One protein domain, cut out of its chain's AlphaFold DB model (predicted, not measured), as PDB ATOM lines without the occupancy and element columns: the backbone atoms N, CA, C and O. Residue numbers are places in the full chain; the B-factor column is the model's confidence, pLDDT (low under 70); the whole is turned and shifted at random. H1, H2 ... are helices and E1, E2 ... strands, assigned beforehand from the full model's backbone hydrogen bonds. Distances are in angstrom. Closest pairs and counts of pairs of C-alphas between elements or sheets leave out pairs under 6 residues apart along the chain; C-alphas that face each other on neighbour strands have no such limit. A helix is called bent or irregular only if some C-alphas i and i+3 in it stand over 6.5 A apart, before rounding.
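What this domain is: This is residues 106 to 142 and 162 to 283 of the 350 residues of an uncharacterized protein of Pocillopora damicornis (UniProt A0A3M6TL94). Two helical hairpins, H1 with H2 and H4 with H5, make a wide V whose corner is where residues 123 to 125 of H1 come up to the first turns of H4 and the last residues of H5. The small two-stranded sheet, E1 with E2, sits in the opening of the V with E1 nearest to the middle, while H6 and H7 pack on H5 and the stretch 162 to 183, with no named element, winds along one side. The printed part has 159 residues, with eight named helices and two named strands in the order H1 H2 H3 H4 H5 E1 H6 H7 E2 H8; the sheet's order is E1 - E2, antiparallel, and the class is mostly helix. The whole is compact, with a radius of gyration of the C-alphas of 14.9 A and spans of 49 by 37 by 26 A.

Where its parts are: E1 is residues 232 to 236, 13.4 A from first to last C-alpha, with C-alpha 232 at (38.140, -17.936, 17.486). E2 is residues 273 to 275. H5, residues 210 to 224, measures 21.7 A, and H4, residues 190 to 204, measures 21.0 A. H1, residues 108 to 125, begins with C-alpha 108 at (25.739, -8.500, 15.373) and is 22.6 A long. It has a kink of 64 degrees near residue 118 and is irregular: C-alphas 117 and 120 are 7.8 A apart. H2 is residues 129 to 136, 12.7 A; H6 is residues 238 to 247, 14.0 A; H7 is residues 255 to 261, 9.9 A. H3, residues 184 to 187, and H8, residues 280 to 283, have four residues each; H8 ends with C-alpha 283 at (34.637, -12.207, -0.184).

How they stand to each other: E1 and E2 are antiparallel neighbours at 141 degrees; N 235 and O 274 are 3.0 A apart and N 274 and O 235 2.8 A, both within hydrogen-bond range. The closest C-alphas of H2 and E1, those of Ser 132 and Met 233, are 5.9 A apart; those of H5 and E1, Leu 219 and Leu 236, are 6.7 A apart. H5 is the hub, touching five helices. H4 and H5, a helical hairpin, touch at a shallow tilt of 27 degrees, opposite ways, closest at the C-alphas of Met 204 and Arg 213, 4.6 A. H7 touches H5 about perpendicular, at 88 degrees, closest at the C-alphas of Leu 219 and Val 257, 7.3 A. H6 touches residues 212 to 215 of H5 at a steep tilt of 48 degrees, closest at the C-alphas of Cys 212 and Leu 244, 6.4 A. H1 and H2, the other helical hairpin, touch at a shallow tilt of 18 degrees, opposite ways, closest at the C-alphas of Cys 111 and Cys 134, 5.5 A. H1 touches H4 with residues 123 to 125 alone, about perpendicular at 84 degrees, closest at the C-alphas of Phe 124 and Phe 192, 6.0 A. H3 is close to H4 but not clearly touching, with the C-alphas of Gln 187 and Gln 193 6.5 A apart. H8 touches no helix. In H4, H5, H6 and H7 every O i to N i+4 pair is within hydrogen-bond range, in H1 11 of 14, and in H2 0 of 4, with 5 of 5 O i to N i+3 pairs; H3 and H8 are too short for an O i to N i+4 pair.

The domain as a whole: The two C-alphas farthest apart, those of Thr 141 and Thr 208, are 49.8 A apart. Residues 143 to 161 are not printed, and C-alphas 142 and 162 are 21.5 A apart across this cut, in the link from H2 to H3. Of the links that are printed whole, H7 to E2 is long, with 11 residues. The mean pLDDT of the printed part is 92.6, and residues 139 to 142 are under 70.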
ATOM      1  N   PRO A 106      25.139  -7.488   8.435       92.31
ATOM      2  CA  PRO A 106      24.053  -7.413   9.396       92.31
ATOM      3  C   PRO A 106      24.624  -7.047  10.764       92.31
ATOM      4  O   PRO A 106      25.730  -7.459  11.121       92.31
ATOM      5  N   CYS A 107      23.886  -6.271  11.548       91.88
ATOM      6  CA  CYS A 107      24.342  -5.939  12.891       91.88
ATOM      7  C   CYS A 107      24.407  -7.193  13.772       91.88
ATOM      8  O   CYS A 107      23.501  -8.034  13.741       91.88
ATOM      9  N   GLN A 108      25.468  -7.305  14.575       91.81
ATOM     10  CA  GLN A 108      25.739  -8.500  15.373       91.81
ATOM     11  C   GLN A 108      24.583  -8.859  16.317       91.81
ATOM     12  O   GLN A 108      24.260 -10.036  16.472       91.81
ATOM     13  N   GLU A 109      23.891  -7.874  16.890       91.00
ATOM     14  CA  GLU A 109      22.759  -8.155  17.774       91.00
ATOM     15  C   GLU A 109      21.556  -8.782  17.051       91.00
ATOM     16  O   GLU A 109      20.814  -9.535  17.672       91.00
ATOM     17  N   VAL A 110      21.376  -8.538  15.746       93.62
ATOM     18  CA  VAL A 110      20.324  -9.216  14.966       93.62
ATOM     19  C   VAL A 110      20.658 -10.702  14.836       93.62
ATOM     20  O   VAL A 110      19.790 -11.559  15.001       93.62
ATOM     21  N   CYS A 111      21.937 -11.009  14.607       95.12
ATOM     22  CA  CYS A 111      22.431 -12.380  14.558       95.12
ATOM     23  C   CYS A 111      22.260 -13.086  15.908       95.12
ATOM     24  O   CYS A 111      21.821 -14.234  15.951       95.12
ATOM     25  N   TRP A 112      22.534 -12.395  17.019       94.12
ATOM     26  CA  TRP A 112      22.329 -12.967  18.349       94.12
ATOM     27  C   TRP A 112      20.861 -13.189  18.700       94.12
ATOM     28  O   TRP A 112      20.561 -14.207  19.315       94.12
ATOM     29  N   GLU A 113      19.941 -12.326  18.267       93.88
ATOM     30  CA  GLU A 113      18.499 -12.590  18.387       93.88
ATOM     31  C   GLU A 113      18.097 -13.848  17.598       93.88
ATOM     32  O   GLU A 113      17.453 -14.739  18.147       93.88
ATOM     33  N   PHE A 114      18.576 -13.992  16.357       95.56
ATOM     34  CA  PHE A 114      18.372 -15.206  15.558       95.56
ATOM     35  C   PHE A 114      18.926 -16.469  16.241       95.56
ATOM     36  O   PHE A 114      18.233 -17.482  16.319       95.56
ATOM     37  N   VAL A 115      20.153 -16.424  16.772       95.50
ATOM     38  CA  VAL A 115      20.769 -17.564  17.477       95.50
ATOM     39  C   VAL A 115      20.051 -17.884  18.781       95.50
ATOM     40  O   VAL A 115      19.896 -19.059  19.111       95.50
ATOM     41  N   LYS A 116      19.605 -16.871  19.521       94.12
ATOM     42  CA  LYS A 116      18.852 -17.046  20.764       94.12
ATOM     43  C   LYS A 116      17.528 -17.766  20.500       94.12
ATOM     44  O   LYS A 116      17.216 -18.734  21.187       94.12
ATOM     45  N   ASP A 117      16.798 -17.331  19.479       94.81
ATOM     46  CA  ASP A 117      15.486 -17.867  19.116       94.81
ATOM     47  C   ASP A 117      15.580 -19.269  18.472       94.81
ATOM     48  O   ASP A 117      14.816 -20.179  18.797       94.81
ATOM     49  N   CYS A 118      16.549 -19.481  17.577       96.94
ATOM     50  CA  CYS A 118      16.688 -20.724  16.807       96.94
ATOM     51  C   CYS A 118      17.701 -21.720  17.385       96.94
ATOM     52  O   CYS A 118      17.845 -22.827  16.856       96.94
ATOM     53  N   GLY A 119      18.408 -21.368  18.461       94.75
ATOM     54  CA  GLY A 119      19.570 -22.111  18.947       94.75
ATOM     55  C   GLY A 119      19.279 -23.572  19.281       94.75
ATOM     56  O   GLY A 119      20.047 -24.447  18.882       94.75
ATOM     57  N   THR A 120      18.145 -23.844  19.930       94.38
ATOM     58  CA  THR A 120      17.704 -25.213  20.237       94.38
ATOM     59  C   THR A 120      17.372 -26.000  18.973       94.38
ATOM     60  O   THR A 120      17.686 -27.181  18.881       94.38
ATOM     61  N   LYS A 121      16.768 -25.367  17.962       96.62
ATOM     62  CA  LYS A 121      16.467 -26.042  16.696       96.62
ATOM     63  C   LYS A 121      17.752 -26.400  15.947       96.62
ATOM     64  O   LYS A 121      17.875 -27.529  15.479       96.62
ATOM     65  N   MET A 122      18.721 -25.481  15.913       97.19
ATOM     66  CA  MET A 122      20.037 -25.703  15.302       97.19
ATOM     67  C   MET A 122      20.774 -26.909  15.896       97.19
ATOM     68  O   MET A 122      21.400 -27.653  15.132       97.19
ATOM     69  N   ASP A 123      20.642 -27.134  17.213       95.69
ATOM     70  CA  ASP A 123      21.251 -28.272  17.917       95.69
ATOM     71  C   ASP A 123      20.762 -29.626  17.378       95.69
ATOM     72  O   ASP A 123      21.512 -30.599  17.379       95.69
ATOM     73  N   PHE A 124      19.531 -29.693  16.861       94.50
ATOM     74  CA  PHE A 124      18.925 -30.937  16.373       94.50
ATOM     75  C   PHE A 124      18.907 -31.074  14.847       94.50
ATOM     76  O   PHE A 124      18.528 -32.128  14.333       94.50
ATOM     77  N   THR A 125      19.302 -30.033  14.112       95.31
ATOM     78  CA  THR A 125      19.282 -30.016  12.637       95.31
ATOM     79  C   THR A 125      20.671 -29.991  12.000       95.31
ATOM     80  O   THR A 125      20.767 -29.931  10.770       95.31
ATOM     81  N   GLY A 126      21.738 -30.002  12.808       94.31
ATOM     82  CA  GLY A 126      23.116 -29.876  12.326       94.31
ATOM     83  C   GLY A 126      23.386 -28.505  11.708       94.31
ATOM     84  O   GLY A 126      24.000 -28.406  10.649       94.31
ATOM     85  N   LEU A 127      22.852 -27.446  12.322       96.81
ATOM     86  CA  LEU A 127      23.013 -26.063  11.857       96.81
ATOM     87  C   LEU A 127      23.743 -25.193  12.885       96.81
ATOM     88  O   LEU A 127      23.692 -23.968  12.816       96.81
ATOM     89  N   ASN A 128      24.449 -25.813  13.833       96.62
ATOM     90  CA  ASN A 128      25.158 -25.089  14.884       96.62
ATOM     91  C   ASN A 128      26.295 -24.221  14.350       96.62
ATOM     92  O   ASN A 128      26.625 -23.214  14.969       96.62
ATOM     93  N   TRP A 129      26.848 -24.547  13.183       94.75
ATOM     94  CA  TRP A 129      27.867 -23.730  12.524       94.75
ATOM     95  C   TRP A 129      27.372 -22.311  12.189       94.75
ATOM     96  O   TRP A 129      28.171 -21.378  12.194       94.75
ATOM     97  N   LEU A 130      26.059 -22.107  11.996       95.25
ATOM     98  CA  LEU A 130      25.478 -20.772  11.805       95.25
ATOM     99  C   LEU A 130      25.655 -19.884  13.042       95.25
ATOM    100  O   LEU A 130      25.798 -18.671  12.904       95.25
ATOM    101  N   LYS A 131      25.694 -20.475  14.246       94.75
ATOM    102  CA  LYS A 131      25.921 -19.739  15.498       94.75
ATOM    103  C   LYS A 131      27.292 -19.053  15.473       94.75
ATOM    104  O   LYS A 131      27.410 -17.891  15.858       94.75
ATOM    105  N   SER A 132      28.311 -19.751  14.967       91.75
ATOM    106  CA  SER A 132      29.689 -19.256  14.877       91.75
ATOM    107  C   SER A 132      29.811 -17.974  14.051       91.75
ATOM    108  O   SER A 132      30.626 -17.110  14.383       91.75
ATOM    109  N   LEU A 133      28.972 -17.813  13.022       92.56
ATOM    110  CA  LEU A 133      29.016 -16.668  12.110       92.56
ATOM    111  C   LEU A 133      28.725 -15.332  12.793       92.56
ATOM    112  O   LEU A 133      29.207 -14.295  12.348       92.56
ATOM    113  N   CYS A 134      27.970 -15.325  13.890       92.62
ATOM    114  CA  CYS A 134      27.666 -14.081  14.587       92.62
ATOM    115  C   CYS A 134      28.907 -13.438  15.216       92.62
ATOM    116  O   CYS A 134      28.937 -12.223  15.381       92.62
ATOM    117  N   SER A 135      29.939 -14.222  15.555       88.44
ATOM    118  CA  SER A 135      31.145 -13.722  16.235       88.44
ATOM    119  C   SER A 135      31.991 -12.764  15.388       88.44
ATOM    120  O   SER A 135      32.684 -11.924  15.949       88.44
ATOM    121  N   VAL A 136      31.881 -12.844  14.058       88.69
ATOM    122  CA  VAL A 136      32.634 -12.006  13.107       88.69
ATOM    123  C   VAL A 136      31.875 -10.762  12.645       88.69
ATOM    124  O   VAL A 136      32.353 -10.021  11.788       88.69
ATOM    125  N   LEU A 137      30.674 -10.538  13.178       90.25
ATOM    126  CA  LEU A 137      29.891  -9.335  12.916       90.25
ATOM    127  C   LEU A 137      30.253  -8.224  13.901       90.25
ATOM    128  O   LEU A 137      30.617  -8.476  15.046       90.25
ATOM    129  N   GLN A 138      30.101  -6.979  13.460       74.69
ATOM    130  CA  GLN A 138      30.421  -5.802  14.264       74.69
ATOM    131  C   GLN A 138      29.316  -5.485  15.283       74.69
ATOM    132  O   GLN A 138      28.123  -5.538  14.969       74.69
ATOM    133  N   ASN A 139      29.723  -5.062  16.483       65.06
ATOM    134  CA  ASN A 139      28.858  -4.808  17.647       65.06
ATOM    135  C   ASN A 139      28.131  -3.440  17.639       65.06
ATOM    136  O   ASN A 139      27.555  -3.056  18.651       65.06
ATOM    137  N   LYS A 140      28.105  -2.741  16.490       57.81
ATOM    138  CA  LYS A 140      27.710  -1.326  16.287       57.81
ATOM    139  C   LYS A 140      28.668  -0.308  16.902       57.81
ATOM    140  O   LYS A 140      28.513   0.038  18.062       57.81
ATOM    141  N   THR A 141      29.534   0.268  16.069       48.66
ATOM    142  CA  THR A 141      30.058   1.645  16.242       48.66
ATOM    143  C   THR A 141      31.004   2.054  15.117       48.66
ATOM    144  O   THR A 141      31.257   3.243  14.942       48.66
ATOM    145  N   GLU A 142      31.525   1.104  14.347       54.56
ATOM    146  CA  GLU A 142      32.544   1.389  13.341       54.56
ATOM    147  C   GLU A 142      31.926   1.667  11.969       54.56
ATOM    148  O   GLU A 142      30.849   1.179  11.628       54.56
ATOM    149  N   LEU A 162      29.136 -16.513  22.146       84.88
ATOM    150  CA  LEU A 162      29.416 -17.936  22.319       84.88
ATOM    151  C   LEU A 162      30.729 -18.108  23.077       84.88
ATOM    152  O   LEU A 162      31.668 -17.338  22.888       84.88
ATOM    153  N   SER A 163      30.814 -19.147  23.904       86.44
ATOM    154  CA  SER A 163      32.015 -19.463  24.678       86.44
ATOM    155  C   SER A 163      32.706 -20.699  24.108       86.44
ATOM    156  O   SER A 163      32.135 -21.787  24.137       86.44
ATOM    157  N   CYS A 164      33.962 -20.564  23.679       92.19
ATOM    158  CA  CYS A 164      34.781 -21.692  23.231       92.19
ATOM    159  C   CYS A 164      35.461 -22.382  24.423       92.19
ATOM    160  O   CYS A 164      36.658 -22.223  24.659       92.19
ATOM    161  N   LYS A 165      34.672 -23.085  25.240       91.06
ATOM    162  CA  LYS A 165      35.169 -23.754  26.462       91.06
ATOM    163  C   LYS A 165      34.742 -25.211  26.592       91.06
ATOM    164  O   LYS A 165      35.309 -25.927  27.410       91.06
ATOM    165  N   ALA A 166      33.726 -25.643  25.850       95.62
ATOM    166  CA  ALA A 166      33.252 -27.013  25.939       95.62
ATOM    167  C   ALA A 166      34.160 -27.931  25.119       95.62
ATOM    168  O   ALA A 166      34.549 -27.586  24.003       95.62
ATOM    169  N   LYS A 167      34.457 -29.117  25.654       97.25
ATOM    170  CA  LYS A 167      35.115 -30.174  24.883       97.25
ATOM    171  C   LYS A 167      34.102 -30.920  24.025       97.25
ATOM    172  O   LYS A 167      32.926 -31.032  24.384       97.25
ATOM    173  N   VAL A 168      34.566 -31.446  22.901       97.81
ATOM    174  CA  VAL A 168      33.785 -32.336  22.041       97.81
ATOM    175  C   VAL A 168      33.657 -33.703  22.713       97.81
ATOM    176  O   VAL A 168      34.658 -34.357  23.007       97.81
ATOM    177  N   LEU A 169      32.424 -34.148  22.963       97.94
ATOM    178  CA  LEU A 169      32.154 -35.435  23.613       97.94
ATOM    179  C   LEU A 169      32.109 -36.607  22.629       97.94
ATOM    180  O   LEU A 169      32.381 -37.750  23.006       97.94
ATOM    181  N   ASN A 170      31.755 -36.346  21.371       97.25
ATOM    182  CA  ASN A 170      31.732 -37.381  20.351       97.25
ATOM    183  C   ASN A 170      33.159 -37.817  20.016       97.25
ATOM    184  O   ASN A 170      33.944 -37.043  19.477       97.25
ATOM    185  N   LYS A 171      33.491 -39.081  20.294       95.62
ATOM    186  CA  LYS A 171      34.849 -39.613  20.106       95.62
ATOM    187  C   LYS A 171      35.344 -39.536  18.661       95.62
ATOM    188  O   LYS A 171      36.547 -39.445  18.453       95.62
ATOM    189  N   ASN A 172      34.459 -39.600  17.664       93.06
ATOM    190  CA  ASN A 172      34.868 -39.482  16.262       93.06
ATOM    191  C   ASN A 172      35.205 -38.032  15.915       93.06
ATOM    192  O   ASN A 172      36.229 -37.780  15.284       93.06
ATOM    193  N   CYS A 173      34.397 -37.085  16.388       96.69
ATOM    194  CA  CYS A 173      34.651 -35.663  16.188       96.69
ATOM    195  C   CYS A 173      35.866 -35.177  16.985       96.69
ATOM    196  O   CYS A 173      36.699 -34.455  16.445       96.69
ATOM    197  N   GLY A 174      36.043 -35.678  18.213       95.19
ATOM    198  CA  GLY A 174      37.173 -35.366  19.091       95.19
ATOM    199  C   GLY A 174      38.547 -35.769  18.539       95.19
ATOM    200  O   GLY A 174      39.562 -35.276  19.014       95.19
ATOM    201  N   LYS A 175      38.602 -36.629  17.510       93.56
ATOM    202  CA  LYS A 175      39.842 -36.927  16.767       93.56
ATOM    203  C   LYS A 175      40.256 -35.798  15.823       93.56
ATOM    204  O   LYS A 175      41.409 -35.752  15.413       93.56
ATOM    205  N   SER A 176      39.313 -34.943  15.427       93.69
ATOM    206  CA  SER A 176      39.538 -33.872  14.450       93.69
ATOM    207  C   SER A 176      39.798 -32.522  15.115       93.69
ATOM    208  O   SER A 176      40.583 -31.734  14.598       93.69
ATOM    209  N   PHE A 177      39.134 -32.249  16.240       95.19
ATOM    210  CA  PHE A 177      39.268 -31.010  17.005       95.19
ATOM    211  C   PHE A 177      38.777 -31.210  18.443       95.19
ATOM    212  O   PHE A 177      37.921 -32.054  18.708       95.19
ATOM    213  N   GLU A 178      39.321 -30.429  19.378       95.12
ATOM    214  CA  GLU A 178      39.089 -30.634  20.813       95.12
ATOM    215  C   GLU A 178      37.920 -29.811  21.370       95.12
ATOM    216  O   GLU A 178      37.130 -30.323  22.166       95.12
ATOM    217  N   ASN A 179      37.809 -28.541  20.971       96.69
ATOM    218  CA  ASN A 179      36.908 -27.575  21.598       96.69
ATOM    219  C   ASN A 179      35.756 -27.179  20.672       96.69
ATOM    220  O   ASN A 179      35.894 -27.154  19.449       96.69
ATOM    221  N   THR A 180      34.617 -26.843  21.274       96.75
ATOM    222  CA  THR A 180      33.407 -26.410  20.575       96.75
ATOM    223  C   THR A 180      32.637 -25.352  21.368       96.75
ATOM    224  O   THR A 180      32.783 -25.203  22.585       96.75
ATOM    225  N   ILE A 181      31.780 -24.617  20.660       94.94
ATOM    226  CA  ILE A 181      30.815 -23.671  21.235       94.94
ATOM    227  C   ILE A 181      29.594 -24.348  21.861       94.94
ATOM    228  O   ILE A 181      28.826 -23.697  22.570       94.94
ATOM    229  N   VAL A 182      29.363 -25.629  21.562       95.69
ATOM    230  CA  VAL A 182      28.159 -26.337  22.004       95.69
ATOM    231  C   VAL A 182      28.344 -26.810  23.444       95.69
ATOM    232  O   VAL A 182      29.253 -27.600  23.703       95.69
ATOM    233  N   PRO A 183      27.491 -26.388  24.395       95.06
ATOM    234  CA  PRO A 183      27.645 -26.768  25.793       95.06
ATOM    235  C   PRO A 183      27.601 -28.281  26.006       95.06
ATOM    236  O   PRO A 183      26.828 -28.997  25.368       95.06
ATOM    237  N   GLU A 184      28.363 -28.754  26.990       96.31
ATOM    238  CA  GLU A 184      28.418 -30.171  27.361       96.31
ATOM    239  C   GLU A 184      27.024 -30.744  27.666       96.31
ATOM    240  O   GLU A 184      26.679 -31.834  27.214       96.31
ATOM    241  N   LYS A 185      26.178 -29.970  28.362       96.00
ATOM    242  CA  LYS A 185      24.790 -30.344  28.668       96.00
ATOM    243  C   LYS A 185      23.995 -30.702  27.407       96.00
ATOM    244  O   LYS A 185      23.267 -31.689  27.420       96.00
ATOM    245  N   THR A 186      24.148 -29.931  26.330       96.44
ATOM    246  CA  THR A 186      23.477 -30.181  25.048       96.44
ATOM    247  C   THR A 186      24.021 -31.448  24.393       96.44
ATOM    248  O   THR A 186      23.242 -32.327  24.017       96.44
ATOM    249  N   GLN A 187      25.350 -31.591  24.344       97.69
ATOM    250  CA  GLN A 187      26.025 -32.759  23.762       97.69
ATOM    251  C   GLN A 187      25.700 -34.080  24.488       97.69
ATOM    252  O   GLN A 187      25.769 -35.152  23.892       97.69
ATOM    253  N   ARG A 188      25.350 -34.031  25.781       97.56
ATOM    254  CA  ARG A 188      24.963 -35.214  26.574       97.56
ATOM    255  C   ARG A 188      23.538 -35.695  26.317       97.56
ATOM    256  O   ARG A 188      23.190 -36.791  26.752       97.56
ATOM    257  N   THR A 189      22.704 -34.907  25.643       97.81
ATOM    258  CA  THR A 189      21.340 -35.348  25.338       97.81
ATOM    259  C   THR A 189      21.363 -36.477  24.307       97.81
ATOM    260  O   THR A 189      22.058 -36.399  23.294       97.81
ATOM    261  N   LYS A 190      20.570 -37.529  24.544       96.94
ATOM    262  CA  LYS A 190      20.501 -38.698  23.651       96.94
ATOM    263  C   LYS A 190      20.128 -38.302  22.221       96.94
ATOM    264  O   LYS A 190      20.753 -38.757  21.272       96.94
ATOM    265  N   THR A 191      19.162 -37.395  22.073       96.88
ATOM    266  CA  THR A 191      18.720 -36.896  20.766       96.88
ATOM    267  C   THR A 191      19.843 -36.200  20.000       96.88
ATOM    268  O   THR A 191      19.978 -36.435  18.803       96.88
ATOM    269  N   PHE A 192      20.664 -35.376  20.663       97.94
ATOM    270  CA  PHE A 192      21.807 -34.731  20.014       97.94
ATOM    271  C   PHE A 192      22.822 -35.771  19.527       97.94
ATOM    272  O   PHE A 192      23.195 -35.764  18.357       97.94
ATOM    273  N   GLN A 193      23.203 -36.710  20.400       97.69
ATOM    274  CA  GLN A 193      24.173 -37.766  20.082       97.69
ATOM    275  C   GLN A 193      23.717 -38.643  18.914       97.69
ATOM    276  O   GLN A 193      24.520 -38.974  18.038       97.69
ATOM    277  N   ASP A 194      22.432 -38.996  18.888       97.38
ATOM    278  CA  ASP A 194      21.843 -39.803  17.820       97.38
ATOM    279  C   ASP A 194      21.873 -39.062  16.488       97.38
ATOM    280  O   ASP A 194      22.322 -39.616  15.486       97.38
ATOM    281  N   LYS A 195      21.447 -37.794  16.479       97.31
ATOM    282  CA  LYS A 195      21.416 -36.966  15.269       97.31
ATOM    283  C   LYS A 195      22.804 -36.680  14.713       97.31
ATOM    284  O   LYS A 195      23.007 -36.765  13.500       97.31
ATOM    285  N   GLU A 196      23.764 -36.393  15.583       97.56
ATOM    286  CA  GLU A 196      25.156 -36.198  15.194       97.56
ATOM    287  C   GLU A 196      25.759 -37.493  14.624       97.56
ATOM    288  O   GLU A 196      26.308 -37.493  13.521       97.56
ATOM    289  N   SER A 197      25.596 -38.622  15.320       97.19
ATOM    290  CA  SER A 197      26.127 -39.919  14.874       97.19
ATOM    291  C   SER A 197      25.484 -40.392  13.568       97.19
ATOM    292  O   SER A 197      26.170 -40.923  12.688       97.19
ATOM    293  N   GLU A 198      24.179 -40.167  13.404       96.56
ATOM    294  CA  GLU A 198      23.451 -40.439  12.166       96.56
ATOM    295  C   GLU A 198      24.001 -39.601  11.005       96.56
ATOM    296  O   GLU A 198      24.244 -40.143   9.923       96.56
ATOM    297  N   ALA A 199      24.240 -38.304  11.226       96.00
ATOM    298  CA  ALA A 199      24.798 -37.415  10.212       96.00
ATOM    299  C   ALA A 199      26.209 -37.841   9.790       96.00
ATOM    300  O   ALA A 199      26.474 -37.932   8.590       96.00
ATOM    301  N   ILE A 200      27.075 -38.176  10.753       96.62
ATOM    302  CA  ILE A 200      28.428 -38.691  10.491       96.62
ATOM    303  C   ILE A 200      28.348 -39.951   9.629       96.62
ATOM    304  O   ILE A 200      28.951 -40.006   8.559       96.62
ATOM    305  N   ARG A 201      27.546 -40.942  10.039       96.00
ATOM    306  CA  ARG A 201      27.388 -42.200   9.294       96.00
ATOM    307  C   ARG A 201      26.856 -41.956   7.882       96.00
ATOM    308  O   ARG A 201      27.370 -42.531   6.926       96.00
ATOM    309  N   ARG A 202      25.827 -41.115   7.736       95.19
ATOM    310  CA  ARG A 202      25.207 -40.815   6.438       95.19
ATOM    311  C   ARG A 202      26.198 -40.152   5.484       95.19
ATOM    312  O   ARG A 202      26.278 -40.576   4.336       95.19
ATOM    313  N   MET A 203      26.925 -39.133   5.944       94.81
ATOM    314  CA  MET A 203      27.886 -38.417   5.101       94.81
ATOM    315  C   MET A 203      29.106 -39.289   4.787       94.81
ATOM    316  O   MET A 203      29.525 -39.355   3.642       94.81
ATOM    317  N   MET A 204      29.638 -40.046   5.747       93.12
ATOM    318  CA  MET A 204      30.755 -40.961   5.478       93.12
ATOM    319  C   MET A 204      30.404 -42.081   4.496       93.12
ATOM    320  O   MET A 204      31.287 -42.567   3.800       93.12
ATOM    321  N   ASN A 205      29.151 -42.527   4.454       92.62
ATOM    322  CA  ASN A 205      28.737 -43.617   3.573       92.62
ATOM    323  C   ASN A 205      28.361 -43.146   2.161       92.62
ATOM    324  O   ASN A 205      28.078 -43.985   1.310       92.62
ATOM    325  N   SER A 206      28.355 -41.836   1.890       91.94
ATOM    326  CA  SER A 206      28.055 -41.315   0.551       91.94
ATOM    327  C   SER A 206      29.242 -41.400  -0.412       91.94
ATOM    328  O   SER A 206      29.109 -41.029  -1.572       91.94
ATOM    329  N   SER A 207      30.411 -41.843   0.056       93.00
ATOM    330  CA  SER A 207      31.606 -41.994  -0.768       93.00
ATOM    331  C   SER A 207      32.425 -43.197  -0.315       93.00
ATOM    332  O   SER A 207      32.509 -43.499   0.873       93.00
ATOM    333  N   THR A 208      33.064 -43.870  -1.266       92.12
ATOM    334  CA  THR A 208      34.041 -44.937  -1.007       92.12
ATOM    335  C   THR A 208      35.473 -44.406  -0.926       92.12
ATOM    336  O   THR A 208      36.341 -45.089  -0.389       92.12
ATOM    337  N   ASN A 209      35.729 -43.180  -1.399       94.94
ATOM    338  CA  ASN A 209      37.045 -42.548  -1.358       94.94
ATOM    339  C   ASN A 209      37.404 -42.141   0.081       94.94
ATOM    340  O   ASN A 209      36.693 -41.362   0.712       94.94
ATOM    341  N   GLU A 210      38.524 -42.639   0.599       95.44
ATOM    342  CA  GLU A 210      38.937 -42.440   1.993       95.44
ATOM    343  C   GLU A 210      39.087 -40.962   2.389       95.44
ATOM    344  O   GLU A 210      38.624 -40.547   3.460       95.44
ATOM    345  N   LYS A 211      39.661 -40.138   1.504       95.62
ATOM    346  CA  LYS A 211      39.806 -38.700   1.747       95.62
ATOM    347  C   LYS A 211      38.442 -38.012   1.774       95.62
ATOM    348  O   LYS A 211      38.170 -37.252   2.700       95.62
ATOM    349  N   CYS A 212      37.545 -38.347   0.846       96.75
ATOM    350  CA  CYS A 212      36.166 -37.856   0.862       96.75
ATOM    351  C   CYS A 212      35.447 -38.221   2.163       96.75
ATOM    352  O   CYS A 212      34.859 -37.353   2.801       96.75
ATOM    353  N   ARG A 213      35.543 -39.481   2.603       96.25
ATOM    354  CA  ARG A 213      34.938 -39.947   3.863       96.25
ATOM    355  C   ARG A 213      35.455 -39.163   5.064       96.25
ATOM    356  O   ARG A 213      34.669 -38.800   5.936       96.25
ATOM    357  N   THR A 214      36.754 -38.876   5.086       96.38
ATOM    358  CA  THR A 214      37.394 -38.093   6.149       96.38
ATOM    359  C   THR A 214      36.862 -36.662   6.186       96.38
ATOM    360  O   THR A 214      36.455 -36.184   7.245       96.38
ATOM    361  N   ILE A 215      36.800 -35.983   5.037       97.00
ATOM    362  CA  ILE A 215      36.303 -34.603   4.964       97.00
ATOM    363  C   ILE A 215      34.802 -34.545   5.290       97.00
ATOM    364  O   ILE A 215      34.359 -33.678   6.041       97.00
ATOM    365  N   LEU A 216      34.016 -35.503   4.795       97.06
ATOM    366  CA  LEU A 216      32.581 -35.615   5.070       97.06
ATOM    367  C   LEU A 216      32.295 -35.872   6.558       97.06
ATOM    368  O   LEU A 216      31.368 -35.281   7.110       97.06
ATOM    369  N   ALA A 217      33.112 -36.688   7.235       96.81
ATOM    370  CA  ALA A 217      33.031 -36.870   8.684       96.81
ATOM    371  C   ALA A 217      33.328 -35.565   9.438       96.81
ATOM    372  O   ALA A 217      32.565 -35.182  10.327       96.81
ATOM    373  N   LYS A 218      34.401 -34.856   9.053       97.25
ATOM    374  CA  LYS A 218      34.761 -33.547   9.621       97.25
ATOM    375  C   LYS A 218      33.630 -32.531   9.456       97.25
ATOM    376  O   LYS A 218      33.289 -31.848  10.420       97.25
ATOM    377  N   LEU A 219      33.012 -32.465   8.275       97.56
ATOM    378  CA  LEU A 219      31.885 -31.570   7.997       97.56
ATOM    379  C   LEU A 219      30.649 -31.934   8.827       97.56
ATOM    380  O   LEU A 219      30.022 -31.042   9.401       97.56
ATOM    381  N   ALA A 220      30.311 -33.224   8.940       97.12
ATOM    382  CA  ALA A 220      29.209 -33.682   9.786       97.12
ATOM    383  C   ALA A 220      29.426 -33.279  11.253       97.12
ATOM    384  O   ALA A 220      28.532 -32.699  11.870       97.12
ATOM    385  N   CYS A 221      30.635 -33.504  11.772       97.94
ATOM    386  CA  CYS A 221      31.037 -33.080  13.109       97.94
ATOM    387  C   CYS A 221      30.923 -31.564  13.283       97.94
ATOM    388  O   CYS A 221      30.230 -31.095  14.177       97.94
ATOM    389  N   ALA A 222      31.521 -30.776  12.389       97.19
ATOM    390  CA  ALA A 222      31.490 -29.318  12.478       97.19
ATOM    391  C   ALA A 222      30.087 -28.716  12.271       97.19
ATOM    392  O   ALA A 222      29.846 -27.574  12.655       97.19
ATOM    393  N   SER A 223      29.148 -29.469  11.692       96.94
ATOM    394  CA  SER A 223      27.747 -29.060  11.558       96.94
ATOM    395  C   SER A 223      26.986 -29.123  12.892       96.94
ATOM    396  O   SER A 223      26.105 -28.292  13.132       96.94
ATOM    397  N   TYR A 224      27.330 -30.079  13.766       97.50
ATOM    398  CA  TYR A 224      26.703 -30.279  15.082       97.50
ATOM    399  C   TYR A 224      27.523 -29.686  16.223       97.50
ATOM    400  O   TYR A 224      26.959 -28.973  17.046       97.50
ATOM    401  N   THR A 225      28.832 -29.918  16.252       97.12
ATOM    402  CA  THR A 225      29.789 -29.364  17.218       97.12
ATOM    403  C   THR A 225      30.833 -28.526  16.478       97.12
ATOM    404  O   THR A 225      31.931 -29.012  16.215       97.12
ATOM    405  N   PRO A 226      30.525 -27.278  16.085       96.12
ATOM    406  CA  PRO A 226      31.473 -26.443  15.356       96.12
ATOM    407  C   PRO A 226      32.775 -26.261  16.147       96.12
ATOM    408  O   PRO A 226      32.693 -25.987  17.354       96.12
ATOM    409  N   PRO A 227      33.941 -26.419  15.499       96.00
ATOM    410  CA  PRO A 227      35.231 -26.252  16.146       96.00
ATOM    411  C   PRO A 227      35.502 -24.794  16.502       96.00
ATOM    412  O   PRO A 227      34.974 -23.858  15.892       96.00
ATOM    413  N   CYS A 228      36.343 -24.607  17.509       94.75
ATOM    414  CA  CYS A 228      36.851 -23.300  17.878       94.75
ATOM    415  C   CYS A 228      38.188 -23.428  18.619       94.75
ATOM    416  O   CYS A 228      38.479 -24.445  19.255       94.75
ATOM    417  N   ASN A 229      38.982 -22.362  18.589       91.44
ATOM    418  CA  ASN A 229      40.282 -22.285  19.239       91.44
ATOM    419  C   ASN A 229      40.462 -20.914  19.899       91.44
ATOM    420  O   ASN A 229      40.394 -19.888  19.232       91.44
ATOM    421  N   ARG A 230      40.682 -20.864  21.221       84.88
ATOM    422  CA  ARG A 230      40.880 -19.601  21.975       84.88
ATOM    423  C   ARG A 230      39.803 -18.535  21.675       84.88
ATOM    424  O   ARG A 230      40.113 -17.362  21.510       84.88
ATOM    425  N   ASN A 231      38.533 -18.953  21.614       83.50
ATOM    426  CA  ASN A 231      37.358 -18.139  21.235       83.50
ATOM    427  C   ASN A 231      37.296 -17.666  19.777       83.50
ATOM    428  O   ASN A 231      36.354 -16.965  19.414       83.50
ATOM    429  N   LYS A 232      38.230 -18.091  18.933       89.12
ATOM    430  CA  LYS A 232      38.140 -17.936  17.486       89.12
ATOM    431  C   LYS A 232      37.363 -19.117  16.932       89.12
ATOM    432  O   LYS A 232      37.683 -20.269  17.226       89.12
ATOM    433  N   MET A 233      36.294 -18.832  16.204       92.69
ATOM    434  CA  MET A 233      35.468 -19.881  15.616       92.69
ATOM    435  C   MET A 233      36.138 -20.412  14.363       92.69
ATOM    436  O   MET A 233      36.783 -19.655  13.644       92.69
ATOM    437  N   GLU A 234      35.972 -21.696  14.085       93.81
ATOM    438  CA  GLU A 234      36.564 -22.334  12.917       93.81
ATOM    439  C   GLU A 234      35.472 -22.994  12.071       93.81
ATOM    440  O   GLU A 234      34.443 -23.458  12.574       93.81
ATOM    441  N   THR A 235      35.694 -23.043  10.762       94.44
ATOM    442  CA  THR A 235      34.883 -23.839   9.835       94.44
ATOM    443  C   THR A 235      35.792 -24.675   8.961       94.44
ATOM    444  O   THR A 235      37.000 -24.459   8.924       94.44
ATOM    445  N   LEU A 236      35.225 -25.624   8.221       95.31
ATOM    446  CA  LEU A 236      35.989 -26.319   7.192       95.31
ATOM    447  C   LEU A 236      36.638 -25.298   6.233       95.31
ATOM    448  O   LEU A 236      35.991 -24.322   5.838       95.31
ATOM    449  N   CYS A 237      37.909 -25.508   5.894       95.06
ATOM    450  CA  CYS A 237      38.629 -24.652   4.957       95.06
ATOM    451  C   CYS A 237      38.018 -24.738   3.552       95.06
ATOM    452  O   CYS A 237      37.564 -25.798   3.107       95.06
ATOM    453  N   ARG A 238      38.095 -23.642   2.790       92.94
ATOM    454  CA  ARG A 238      37.666 -23.596   1.384       92.94
ATOM    455  C   ARG A 238      38.314 -24.692   0.538       92.94
ATOM    456  O   ARG A 238      37.648 -25.246  -0.331       92.94
ATOM    457  N   THR A 239      39.583 -25.012   0.783       93.81
ATOM    458  CA  THR A 239      40.314 -26.071   0.067       93.81
ATOM    459  C   THR A 239      39.655 -27.442   0.204       93.81
ATOM    460  O   THR A 239      39.573 -28.174  -0.778       93.81
ATOM    461  N   GLU A 240      39.127 -27.768   1.381       96.00
ATOM    462  CA  GLU A 240      38.425 -29.030   1.631       96.00
ATOM    463  C   GLU A 240      37.069 -29.060   0.918       96.00
ATOM    464  O   GLU A 240      36.709 -30.058   0.297       96.00
ATOM    465  N   CYS A 241      36.333 -27.945   0.940       95.69
ATOM    466  CA  CYS A 241      35.073 -27.811   0.209       95.69
ATOM    467  C   CYS A 241      35.259 -27.925  -1.312       95.69
ATOM    468  O   CYS A 241      34.479 -28.605  -1.977       95.69
ATOM    469  N   VAL A 242      36.299 -27.295  -1.867       94.25
ATOM    470  CA  VAL A 242      36.655 -27.441  -3.288       94.25
ATOM    471  C   VAL A 242      37.011 -28.893  -3.593       94.25
ATOM    472  O   VAL A 242      36.476 -29.467  -4.535       94.25
ATOM    473  N   TYR A 243      37.827 -29.527  -2.743       94.88
ATOM    474  CA  TYR A 243      38.168 -30.937  -2.913       94.88
ATOM    475  C   TYR A 243      36.921 -31.832  -2.941       94.88
ATOM    476  O   TYR A 243      36.837 -32.705  -3.805       94.88
ATOM    477  N   LEU A 244      35.953 -31.604  -2.041       95.94
ATOM    478  CA  LEU A 244      34.689 -32.345  -2.021       95.94
ATOM    479  C   LEU A 244      33.941 -32.241  -3.350       95.94
ATOM    480  O   LEU A 244      33.527 -33.263  -3.891       95.94
ATOM    481  N   PHE A 245      33.758 -31.033  -3.879       94.06
ATOM    482  CA  PHE A 245      32.991 -30.858  -5.113       94.06
ATOM    483  C   PHE A 245      33.721 -31.379  -6.354       94.06
ATOM    484  O   PHE A 245      33.063 -31.900  -7.252       94.06
ATOM    485  N   ASP A 246      35.051 -31.307  -6.378       94.56
ATOM    486  CA  ASP A 246      35.844 -31.736  -7.532       94.56
ATOM    487  C   ASP A 246      36.091 -33.256  -7.553       94.56
ATOM    488  O   ASP A 246      36.197 -33.849  -8.625       94.56
ATOM    489  N   ASN A 247      36.199 -33.900  -6.382       94.88
ATOM    490  CA  ASN A 247      36.701 -35.279  -6.276       94.88
ATOM    491  C   ASN A 247      35.719 -36.264  -5.629       94.88
ATOM    492  O   ASN A 247      35.941 -37.475  -5.697       94.88
ATOM    493  N   CYS A 248      34.652 -35.789  -4.981       94.50
ATOM    494  CA  CYS A 248      33.748 -36.645  -4.217       94.50
ATOM    495  C   CYS A 248      32.372 -36.712  -4.878       94.50
ATOM    496  O   CYS A 248      31.516 -35.846  -4.689       94.50
ATOM    497  N   GLN A 249      32.141 -37.793  -5.626       90.38
ATOM    498  CA  GLN A 249      30.845 -38.069  -6.240       90.38
ATOM    499  C   GLN A 249      29.722 -38.026  -5.191       90.38
ATOM    500  O   GLN A 249      29.855 -38.571  -4.095       90.38
ATOM    501  N   GLY A 250      28.623 -37.350  -5.525       87.44
ATOM    502  CA  GLY A 250      27.457 -37.208  -4.652       87.44
ATOM    503  C   GLY A 250      27.585 -36.153  -3.549       87.44
ATOM    504  O   GLY A 250      26.598 -35.872  -2.873       87.44
ATOM    505  N   ALA A 251      28.746 -35.508  -3.363       91.50
ATOM    506  CA  ALA A 251      28.889 -34.439  -2.366       91.50
ATOM    507  C   ALA A 251      27.937 -33.257  -2.639       91.50
ATOM    508  O   ALA A 251      27.365 -32.692  -1.707       91.50
ATOM    509  N   ALA A 252      27.712 -32.933  -3.916       90.38
ATOM    510  CA  ALA A 252      26.766 -31.904  -4.349       90.38
ATOM    511  C   ALA A 252      25.287 -32.270  -4.105       90.38
ATOM    512  O   ALA A 252      24.442 -31.378  -4.073       90.38
ATOM    513  N   ASP A 253      24.974 -33.547  -3.872       90.75
ATOM    514  CA  ASP A 253      23.606 -34.015  -3.613       90.75
ATOM    515  C   ASP A 253      23.239 -33.956  -2.124       90.75
ATOM    516  O   ASP A 253      22.091 -34.192  -1.745       90.75
ATOM    517  N   ILE A 254      24.205 -33.650  -1.249       91.56
ATOM    518  CA  ILE A 254      24.000 -33.577   0.198       91.56
ATOM    519  C   ILE A 254      23.701 -32.119   0.573       91.56
ATOM    520  O   ILE A 254      24.625 -31.303   0.621       91.56
ATOM    521  N   PRO A 255      22.457 -31.764   0.960       91.81
ATOM    522  CA  PRO A 255      22.101 -30.366   1.215       91.81
ATOM    523  C   PRO A 255      22.934 -29.716   2.325       91.81
ATOM    524  O   PRO A 255      23.217 -28.526   2.270       91.81
ATOM    525  N   GLY A 256      23.355 -30.502   3.323       91.75
ATOM    526  CA  GLY A 256      24.237 -30.027   4.393       91.75
ATOM    527  C   GLY A 256      25.633 -29.651   3.895       91.75
ATOM    528  O   GLY A 256      26.161 -28.632   4.323       91.75
ATOM    529  N   VAL A 257      26.197 -30.420   2.955       94.31
ATOM    530  CA  VAL A 257      27.496 -30.108   2.337       94.31
ATOM    531  C   VAL A 257      27.372 -28.838   1.509       94.31
ATOM    532  O   VAL A 257      28.154 -27.915   1.699       94.31
ATOM    533  N   VAL A 258      26.348 -28.748   0.658       93.75
ATOM    534  CA  VAL A 258      26.116 -27.569  -0.189       93.75
ATOM    535  C   VAL A 258      25.906 -26.304   0.650       93.75
ATOM    536  O   VAL A 258      26.519 -25.280   0.367       93.75
ATOM    537  N   ALA A 259      25.099 -26.373   1.714       93.75
ATOM    538  CA  ALA A 259      24.846 -25.229   2.590       93.75
ATOM    539  C   ALA A 259      26.103 -24.762   3.341       93.75
ATOM    540  O   ALA A 259      26.355 -23.558   3.411       93.75
ATOM    541  N   TYR A 260      26.880 -25.706   3.881       94.12
ATOM    542  CA  TYR A 260      28.094 -25.426   4.648       94.12
ATOM    543  C   TYR A 260      29.225 -24.905   3.745       94.12
ATOM    544  O   TYR A 260      29.894 -23.930   4.071       94.12
ATOM    545  N   CYS A 261      29.422 -25.531   2.582       93.81
ATOM    546  CA  CYS A 261      30.513 -25.226   1.656       93.81
ATOM    547  C   CYS A 261      30.202 -24.131   0.627       93.81
ATOM    548  O   CYS A 261      31.066 -23.814  -0.192       93.81
ATOM    549  N   ALA A 262      29.003 -23.544   0.641       90.75
ATOM    550  CA  ALA A 262      28.686 -22.407  -0.219       90.75
ATOM    551  C   ALA A 262      29.547 -21.183   0.124       90.75
ATOM    552  O   ALA A 262      30.076 -20.524  -0.772       90.75
ATOM    553  N   GLU A 263      29.746 -20.919   1.415       86.81
ATOM    554  CA  GLU A 263      30.525 -19.785   1.912       86.81
ATOM    555  C   GLU A 263      31.458 -20.233   3.069       86.81
ATOM    556  O   GLU A 263      31.208 -19.900   4.227       86.81
ATOM    557  N   PRO A 264      32.503 -21.043   2.792       88.25
ATOM    558  CA  PRO A 264      33.417 -21.561   3.812       88.25
ATOM    559  C   PRO A 264      34.502 -20.539   4.178       88.25
ATOM    560  O   PRO A 264      34.804 -19.640   3.386       88.25
ATOM    561  N   ALA A 265      35.146 -20.716   5.336       90.69
ATOM    562  CA  ALA A 265      36.327 -19.940   5.706       90.69
ATOM    563  C   ALA A 265      37.472 -20.130   4.700       90.69
ATOM    564  O   ALA A 265      37.684 -21.206   4.131       90.69
ATOM    565  N   GLU A 266      38.223 -19.059   4.477       86.94
ATOM    566  CA  GLU A 266      39.341 -19.044   3.543       86.94
ATOM    567  C   GLU A 266      40.624 -19.590   4.157       86.94
ATOM    568  O   GLU A 266      40.772 -19.688   5.372       86.94
ATOM    569  N   GLY A 267      41.568 -19.916   3.278       86.00
ATOM    570  CA  GLY A 267      42.875 -20.430   3.651       86.00
ATOM    571  C   GLY A 267      42.965 -21.949   3.594       86.00
ATOM    572  O   GLY A 267      42.151 -22.637   2.968       86.00
ATOM    573  N   TYR A 268      44.023 -22.438   4.225       90.88
ATOM    574  CA  TYR A 268      44.394 -23.836   4.336       90.88
ATOM    575  C   TYR A 268      44.897 -24.085   5.758       90.88
ATOM    576  O   TYR A 268      45.535 -23.219   6.358       90.88
ATOM    577  N   SER A 269      44.632 -25.279   6.270       92.62
ATOM    578  CA  SER A 269      45.155 -25.772   7.536       92.62
ATOM    579  C   SER A 269      45.306 -27.283   7.444       92.62
ATOM    580  O   SER A 269      44.471 -27.946   6.825       92.62
ATOM    581  N   ASP A 270      46.318 -27.841   8.102       88.69
ATOM    582  CA  ASP A 270      46.579 -29.285   8.095       88.69
ATOM    583  C   ASP A 270      45.443 -30.089   8.744       88.69
ATOM    584  O   ASP A 270      45.147 -31.216   8.343       88.69
ATOM    585  N   ASN A 271      44.743 -29.503   9.723       90.38
ATOM    586  CA  ASN A 271      43.571 -30.141  10.326       90.38
ATOM    587  C   ASN A 271      42.295 -29.986   9.469       90.38
ATOM    588  O   ASN A 271      41.272 -30.601   9.787       90.38
ATOM    589  N   GLY A 272      42.348 -29.237   8.362       94.81
ATOM    590  CA  GLY A 272      41.221 -28.960   7.466       94.81
ATOM    591  C   GLY A 272      40.229 -27.913   7.987       94.81
ATOM    592  O   GLY A 272      39.204 -27.681   7.343       94.81
ATOM    593  N   PHE A 273      40.508 -27.278   9.130       96.00
ATOM    594  CA  PHE A 273      39.691 -26.223   9.726       96.00
ATOM    595  C   PHE A 273      40.421 -24.884   9.712       96.00
ATOM    596  O   PHE A 273      41.587 -24.787  10.084       96.00
ATOM    597  N   CYS A 274      39.716 -23.851   9.265       95.19
ATOM    598  CA  CYS A 274      40.230 -22.506   9.093       95.19
ATOM    599  C   CYS A 274      39.464 -21.543   9.996       95.19
ATOM    600  O   CYS A 274      38.251 -21.672  10.184       95.19
ATOM    601  N   GLU A 275      40.186 -20.564  10.538       93.69
ATOM    602  CA  GLU A 275      39.607 -19.524  11.375       93.69
ATOM    603  C   GLU A 275      38.589 -18.692  10.587       93.69
ATOM    604  O   GLU A 275      38.847 -18.199   9.484       93.69
ATOM    605  N   LEU A 276      37.423 -18.501  11.192       90.94
ATOM    606  CA  LEU A 276      36.401 -17.607  10.698       90.94
ATOM    607  C   LEU A 276      36.760 -16.177  11.116       90.94
ATOM    608  O   LEU A 276      36.441 -15.741  12.216       90.94
ATOM    609  N   ASN A 277      37.428 -15.457  10.218       88.31
ATOM    610  CA  ASN A 277      37.916 -14.095  10.468       88.31
ATOM    611  C   ASN A 277      36.964 -12.991   9.988       88.31
ATOM    612  O   ASN A 277      37.142 -11.822  10.316       88.31
ATOM    613  N   ARG A 278      35.982 -13.339   9.154       87.38
ATOM    614  CA  ARG A 278      35.078 -12.381   8.514       87.38
ATOM    615  C   ARG A 278      33.758 -13.026   8.143       87.38
ATOM    616  O   ARG A 278      33.668 -14.249   8.038       87.38
ATOM    617  N   TRP A 279      32.751 -12.194   7.890       89.88
ATOM    618  CA  TRP A 279      31.483 -12.665   7.347       89.88
ATOM    619  C   TRP A 279      31.711 -13.336   5.981       89.88
ATOM    620  O   TRP A 279      32.273 -12.689   5.096       89.88
ATOM    621  N   PRO A 280      31.300 -14.599   5.774       87.62
ATOM    622  CA  PRO A 280      31.749 -15.377   4.620       87.62
ATOM    623  C   PRO A 280      31.479 -14.746   3.250       87.62
ATOM    624  O   PRO A 280      32.370 -14.677   2.404       87.62
ATOM    625  N   SER A 281      30.286 -14.191   3.052       83.81
ATOM    626  CA  SER A 281      29.913 -13.582   1.777       83.81
ATOM    627  C   SER A 281      30.574 -12.232   1.507       83.81
ATOM    628  O   SER A 281      30.449 -11.702   0.406       83.81
ATOM    629  N   ALA A 282      31.351 -11.691   2.450       80.69
ATOM    630  CA  ALA A 282      32.137 -10.485   2.214       80.69
ATOM    631  C   ALA A 282      33.188 -10.651   1.107       80.69
ATOM    632  O   ALA A 282      33.532  -9.673   0.444       80.69
ATOM    633  N   ARG A 283      33.640 -11.885   0.850       77.94
ATOM    634  CA  ARG A 283      34.637 -12.207  -0.184       77.94
ATOM    635  C   ARG A 283      34.258 -11.739  -1.594       77.94
ATOM    636  O   ARG A 283      35.129 -11.509  -2.421       77.94
TER     637      ARG A 283